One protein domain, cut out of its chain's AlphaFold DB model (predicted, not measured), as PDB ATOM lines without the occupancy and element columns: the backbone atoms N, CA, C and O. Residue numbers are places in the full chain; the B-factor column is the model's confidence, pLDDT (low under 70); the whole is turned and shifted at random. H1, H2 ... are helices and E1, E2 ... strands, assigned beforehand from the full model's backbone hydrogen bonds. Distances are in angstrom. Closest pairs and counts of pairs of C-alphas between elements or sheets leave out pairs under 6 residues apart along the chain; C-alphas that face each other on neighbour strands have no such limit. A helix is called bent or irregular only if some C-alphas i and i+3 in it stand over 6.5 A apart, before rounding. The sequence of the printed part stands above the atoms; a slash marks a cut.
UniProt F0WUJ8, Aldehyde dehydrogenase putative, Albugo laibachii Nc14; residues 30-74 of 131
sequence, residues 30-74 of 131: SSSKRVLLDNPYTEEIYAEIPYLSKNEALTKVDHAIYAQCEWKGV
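This is residues 30 to 74 of the 131 residues of the protein "Aldehyde dehydrogenase putative" of Albugo laibachii Nc14 (UniProt F0WUJ8). Picture a bent, open shape of two arms: a two-stranded hairpin, E1 and E2, makes one arm, the single helix H1 makes the other, and residues 51 to 53 form the corner between them. Nothing packs in the angle between the arms, and residues 61 to 74, of which 61 to 71 belong to H1, stick out free. The printed part has 45 residues, with two named strands and one named helix in the order E1, E2, H1; the sheet's order is E1 - E2, antiparallel, and the class is mixed, helices and strands. The whole is extended, with a radius of gyration of the C-alphas of 16.3 A, and flat, with spans of 48 by 24 by 10 A.

Going along from Ser 30, you first meet E1, residues 34 to 38, and then its antiparallel neighbour E2, residues 45 to 50; the two form a hairpin. Their N-to-C directions stand at 159 degrees. Look at the C-alphas of Arg 34 and Pro 50, which face each other at 4.2 A, and at those of Asp 38 and Ile 45, which also face each other at 4.2 A. Between them, N 35 and O 49 are within hydrogen-bond range at 2.8 A, and so are N 47 and O 37 at 3.1 A. A tight link of 3 residues then leads from E2 to H1, residues 54 to 71. E1 and H1 are apart, with no C-alpha of the one within 8 A of the other. In H1 every O i to N i+4 pair is within hydrogen-bond range, and the helix is not bent.

Find C-alpha 34 at (7.754, -34.604, 50.324); from there E1 runs 12.8 A to C-alpha 38 at (7.698, -28.729, 61.640). E2 begins at C-alpha 45 and runs 14.2 A to C-alpha 50 at (3.664, -35.255, 49.548). H1 begins at C-alpha 54 at (2.880, -31.656, 37.568) and ends 25.4 A away, at C-alpha 71 at (-21.730, -25.792, 40.069).

The two C-alphas farthest apart are those of Thr 42, in the link between the strands, and Gly 73, after H1, at 47.6 A. From the C-alpha of Ser 30 to that of Val 74 is 32.6 A. The printed part has no cut. The link from E1 to E2, 6 residues, is short, and no link is long. Without residues 61 to 74, the body of 31 residues spans 36 by 16 by 9 A. The mean pLDDT of the printed part is 92.6; look for the low values of this model, under 70, at residues 30 to 31.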
ATOM      1  N   SER A  30       1.318 -40.186  45.068       58.78
ATOM      2  CA  SER A  30       2.180 -39.104  45.539       58.78
ATOM      3  C   SER A  30       3.411 -39.020  44.656       58.78
ATOM      4  O   SER A  30       3.993 -40.054  44.324       58.78
ATOM      5  N   SER A  31       3.866 -37.801  44.357       64.00
ATOM      6  CA  SER A  31       5.252 -37.584  43.939       64.00
ATOM      7  C   SER A  31       6.218 -38.133  44.998       64.00
ATOM      8  O   SER A  31       5.893 -38.155  46.186       64.00
ATOM      9  N   SER A  32       7.423 -38.546  44.590       73.31
ATOM     10  CA  SER A  32       8.466 -39.002  45.523       73.31
ATOM     11  C   SER A  32       8.976 -37.888  46.441       73.31
ATOM     12  O   SER A  32       9.538 -38.176  47.492       73.31
ATOM     13  N   LYS A  33       8.797 -36.615  46.060       88.06
ATOM     14  CA  LYS A  33       9.221 -35.475  46.876       88.06
ATOM     15  C   LYS A  33       8.162 -35.161  47.933       88.06
ATOM     16  O   LYS A  33       6.977 -35.053  47.614       88.06
ATOM     17  N   ARG A  34       8.600 -34.942  49.172       93.06
ATOM     18  CA  ARG A  34       7.754 -34.604  50.324       93.06
ATOM     19  C   ARG A  34       8.252 -33.320  50.990       93.06
ATOM     20  O   ARG A  34       9.416 -32.959  50.823       93.06
ATOM     21  N   VAL A  35       7.358 -32.610  51.669       93.75
ATOM     22  CA  VAL A  35       7.678 -31.478  52.542       93.75
ATOM     23  C   VAL A  35       7.442 -31.906  53.983       93.75
ATOM     24  O   VAL A  35       6.382 -32.447  54.305       93.75
ATOM     25  N   LEU A  36       8.451 -31.698  54.822       95.56
ATOM     26  CA  LEU A  36       8.336 -31.860  56.262       95.56
ATOM     27  C   LEU A  36       7.782 -30.554  56.824       95.56
ATOM     28  O   LEU A  36       8.309 -29.485  56.522       95.56
ATOM     29  N   LEU A  37       6.692 -30.656  57.569       95.44
ATOM     30  CA  LEU A  37       6.077 -29.562  58.295       95.44
ATOM     31  C   LEU A  37       6.452 -29.729  59.760       95.44
ATOM     32  O   LEU A  37       5.996 -30.670  60.408       95.44
ATOM     33  N   ASP A  38       7.305 -28.847  60.246       95.50
ATOM     34  CA  ASP A  38       7.698 -28.729  61.640       95.50
ATOM     35  C   ASP A  38       6.719 -27.847  62.423       95.50
ATOM     36  O   ASP A  38       6.037 -26.984  61.866       95.50
ATOM     37  N   ASN A  39       6.630 -28.083  63.730       96.50
ATOM     38  CA  ASN A  39       6.009 -27.146  64.652       96.50
ATOM     39  C   ASN A  39       7.052 -26.077  65.018       96.50
ATOM     40  O   ASN A  39       8.041 -26.406  65.671       96.50
ATOM     41  N   PRO A  40       6.835 -24.792  64.690       96.00
ATOM     42  CA  PRO A  40       7.855 -23.759  64.872       96.00
ATOM     43  C   PRO A  40       8.136 -23.404  66.341       96.00
ATOM     44  O   PRO A  40       9.059 -22.646  66.616       96.00
ATOM     45  N   TYR A  41       7.335 -23.901  67.292       94.62
ATOM     46  CA  TYR A  41       7.576 -23.723  68.725       94.62
ATOM     47  C   TYR A  41       8.405 -24.862  69.336       94.62
ATOM     48  O   TYR A  41       9.223 -24.604  70.214       94.62
ATOM     49  N   THR A  42       8.183 -26.112  68.910       94.81
ATOM     50  CA  THR A  42       8.888 -27.289  69.460       94.81
ATOM     51  C   THR A  42      10.015 -27.804  68.569       94.81
ATOM     52  O   THR A  42      10.799 -28.626  69.027       94.81
ATOM     53  N   GLU A  43      10.081 -27.355  67.313       94.38
ATOM     54  CA  GLU A  43      10.974 -27.847  66.249       94.38
ATOM     55  C   GLU A  43      10.744 -29.324  65.865       94.38
ATOM     56  O   GLU A  43      11.454 -29.891  65.034       94.38
ATOM     57  N   GLU A  44       9.718 -29.965  66.428       95.56
ATOM     58  CA  GLU A  44       9.356 -31.341  66.100       95.56
ATOM     59  C   GLU A  44       8.622 -31.413  64.758       95.56
ATOM     60  O   GLU A  44       7.814 -30.547  64.416       95.56
ATOM     61  N   ILE A  45       8.842 -32.493  64.004       96.44
ATOM     62  CA  ILE A  45       8.114 -32.734  62.755       96.44
ATOM     63  C   ILE A  45       6.653 -33.078  63.069       96.44
ATOM     64  O   ILE A  45       6.352 -34.159  63.573       96.44
ATOM     65  N   TYR A  46       5.742 -32.172  62.719       95.31
ATOM     66  CA  TYR A  46       4.300 -32.339  62.882       95.31
ATOM     67  C   TYR A  46       3.695 -33.244  61.801       95.31
ATOM     68  O   TYR A  46       2.862 -34.103  62.093       95.31
ATOM     69  N   ALA A  47       4.084 -33.054  60.536       94.19
ATOM     70  CA  ALA A  47       3.550 -33.838  59.424       94.19
ATOM     71  C   ALA A  47       4.520 -33.933  58.242       94.19
ATOM     72  O   ALA A  47       5.337 -33.050  58.007       94.19
ATOM     73  N   GLU A  48       4.367 -34.977  57.432       94.88
ATOM     74  CA  GLU A  48       5.054 -35.113  56.149       94.88
ATOM     75  C   GLU A  48       4.030 -35.130  55.009       94.88
ATOM     76  O   GLU A  48       3.197 -36.034  54.894       94.88
ATOM     77  N   ILE A  49       4.093 -34.122  54.140       92.00
ATOM     78  CA  ILE A  49       3.095 -33.884  53.097       92.00
ATOM     79  C   ILE A  49       3.725 -34.159  51.725       92.00
ATOM     80  O   ILE A  49       4.753 -33.572  51.386       92.00
ATOM     81  N   PRO A  50       3.144 -35.033  50.889       92.06
ATOM     82  CA  PRO A  50       3.664 -35.255  49.548       92.06
ATOM     83  C   PRO A  50       3.414 -34.051  48.639       92.06
ATOM     84  O   PRO A  50       2.315 -33.492  48.614       92.06
ATOM     85  N   TYR A  51       4.405 -33.703  47.818       91.38
ATOM     86  CA  TYR A  51       4.168 -32.784  46.712       91.38
ATOM     87  C   TYR A  51       3.269 -33.442  45.665       91.38
ATOM     88  O   TYR A  51       3.321 -34.651  45.417       91.38
ATOM     89  N   LEU A  52       2.473 -32.615  44.996       90.44
ATOM     90  CA  LEU A  52       1.805 -33.029  43.771       90.44
ATOM     91  C   LEU A  52       2.820 -33.039  42.631       90.44
ATOM     92  O   LEU A  52       3.586 -32.089  42.456       90.44
ATOM     93  N   SER A  53       2.802 -34.092  41.821       90.19
ATOM     94  CA  SER A  53       3.450 -34.051  40.515       90.19
ATOM     95  C   SER A  53       2.752 -33.031  39.610       90.19
ATOM     96  O   SER A  53       1.580 -32.688  39.800       90.19
ATOM     97  N   LYS A  54       3.454 -32.569  38.569       92.00
ATOM     98  CA  LYS A  54       2.880 -31.656  37.568       92.00
ATOM     99  C   LYS A  54       1.582 -32.212  36.968       92.00
ATOM    100  O   LYS A  54       0.608 -31.478  36.841       92.00
ATOM    101  N   ASN A  55       1.561 -33.503  36.639       92.50
ATOM    102  CA  ASN A  55       0.391 -34.145  36.043       92.50
ATOM    103  C   ASN A  55      -0.786 -34.191  37.025       92.50
ATOM    104  O   ASN A  55      -1.897 -33.847  36.642       92.50
ATOM    105  N   GLU A  56      -0.552 -34.528  38.297       89.56
ATOM    106  CA  GLU A  56      -1.604 -34.529  39.326       89.56
ATOM    107  C   GLU A  56      -2.178 -33.133  39.571       89.56
ATOM    108  O   GLU A  56      -3.391 -32.986  39.721       89.56
ATOM    109  N   ALA A  57      -1.324 -32.106  39.588       93.19
ATOM    110  CA  ALA A  57      -1.765 -30.723  39.712       93.19
ATOM    111  C   ALA A  57      -2.664 -30.318  38.533       93.19
ATOM    112  O   ALA A  57      -3.762 -29.813  38.756       93.19
ATOM    113  N   LEU A  58      -2.246 -30.609  37.294       95.38
ATOM    114  CA  LEU A  58      -3.039 -30.321  36.094       95.38
ATOM    115  C   LEU A  58      -4.367 -31.089  36.086       95.38
ATOM    116  O   LEU A  58      -5.412 -30.486  35.879       95.38
ATOM    117  N   THR A  59      -4.356 -32.379  36.434       94.38
ATOM    118  CA  THR A  59      -5.588 -33.179  36.537       94.38
ATOM    119  C   THR A  59      -6.563 -32.613  37.575       94.38
ATOM    120  O   THR A  59      -7.771 -32.595  37.346       94.38
ATOM    121  N   LYS A  60      -6.073 -32.119  38.722       94.62
ATOM    122  CA  LYS A  60      -6.936 -31.463  39.720       94.62
ATOM    123  C   LYS A  60      -7.543 -30.162  39.191       94.62
ATOM    124  O   LYS A  60      -8.707 -29.894  39.483       94.62
ATOM    125  N   VAL A  61      -6.791 -29.384  38.412       96.94
ATOM    126  CA  VAL A  61      -7.305 -28.173  37.752       96.94
ATOM    127  C   VAL A  61      -8.382 -28.533  36.730       96.94
ATOM    128  O   VAL A  61      -9.453 -27.932  36.762       96.94
ATOM    129  N   ASP A  62      -8.162 -29.556  35.901       95.75
ATOM    130  CA  ASP A  62      -9.166 -30.028  34.941       95.75
ATOM    131  C   ASP A  62     -10.461 -30.440  35.654       95.75
ATOM    132  O   ASP A  62     -11.552 -30.008  35.281       95.75
ATOM    133  N   HIS A  63     -10.359 -31.204  36.747       95.81
ATOM    134  CA  HIS A  63     -11.519 -31.558  37.569       95.81
ATOM    135  C   HIS A  63     -12.231 -30.333  38.153       95.81
ATOM    136  O   HIS A  63     -13.462 -30.303  38.173       95.81
ATOM    137  N   ALA A  64     -11.487 -29.323  38.610       96.44
ATOM    138  CA  ALA A  64     -12.071 -28.088  39.121       96.44
ATOM    139  C   ALA A  64     -12.839 -27.326  38.027       96.44
ATOM    140  O   ALA A  64     -13.919 -26.811  38.306       96.44
ATOM    141  N   ILE A  65     -12.339 -27.311  36.785       97.25
ATOM    142  CA  ILE A  65     -13.031 -26.710  35.633       97.25
ATOM    143  C   ILE A  65     -14.367 -27.420  35.387       97.25
ATOM    144  O   ILE A  65     -15.405 -26.762  35.316       97.25
ATOM    145  N   TYR A  66     -14.373 -28.756  35.327       95.00
ATOM    146  CA  TYR A  66     -15.611 -29.519  35.129       95.00
ATOM    147  C   TYR A  66     -16.613 -29.310  36.271       95.00
ATOM    148  O   TYR A  66     -17.785 -29.022  36.018       95.00
ATOM    149  N   ALA A  67     -16.152 -29.389  37.522       96.25
ATOM    150  CA  ALA A  67     -16.997 -29.172  38.693       96.25
ATOM    151  C   ALA A  67     -17.576 -27.750  38.721       96.25
ATOM    152  O   ALA A  67     -18.741 -27.567  39.067       96.25
ATOM    153  N   GLN A  68     -16.801 -26.739  38.314       97.62
ATOM    154  CA  GLN A  68     -17.271 -25.358  38.232       97.62
ATOM    155  C   GLN A  68     -18.388 -25.198  37.194       97.62
ATOM    156  O   GLN A  68     -19.373 -24.509  37.474       97.62
ATOM    157  N   CYS A  69     -18.277 -25.856  36.033       95.56
ATOM    158  CA  CYS A  69     -19.324 -25.831  35.010       95.56
ATOM    159  C   CYS A  69     -20.652 -26.390  35.540       95.56
ATOM    160  O   CYS A  69     -21.705 -25.803  35.287       95.56
ATOM    161  N   GLU A  70     -20.612 -27.485  36.302       95.06
ATOM    162  CA  GLU A  70     -21.804 -28.048  36.945       95.06
ATOM    163  C   GLU A  70     -22.318 -27.147  38.077       95.06
ATOM    164  O   GLU A  70     -23.510 -26.841  38.143       95.06
ATOM    165  N   TRP A  71     -21.414 -26.651  38.927       97.06
ATOM    166  CA  TRP A  71     -21.730 -25.792  40.069       97.06
ATOM    167  C   TRP A  71     -22.411 -24.482  39.662       97.06
ATOM    168  O   TRP A  71     -23.305 -24.004  40.362       97.06
ATOM    169  N   LYS A  72     -22.053 -23.925  38.497       96.81
ATOM    170  CA  LYS A  72     -22.692 -22.727  37.930       96.81
ATOM    171  C   LYS A  72     -24.208 -22.894  37.757       96.81
ATOM    172  O   LYS A  72     -24.937 -21.915  37.877       96.81
ATOM    173  N   GLY A  73     -24.680 -24.110  37.479       95.50
ATOM    174  CA  GLY A  73     -26.105 -24.416  37.319       95.50
ATOM    175  C   GLY A  73     -26.862 -24.633  38.632       95.50
ATOM    176  O   GLY A  73     -28.077 -24.826  38.604       95.50
ATOM    177  N   VAL A  74     -26.182 -24.629  39.784       96.12
ATOM    178  CA  VAL A  74     -26.807 -24.907  41.082       96.12
ATOM    179  C   VAL A  74     -27.556 -23.663  41.593       96.12
ATOM    180  O   VAL A  74     -26.949 -22.597  41.752       96.12
TER     181      VAL A  74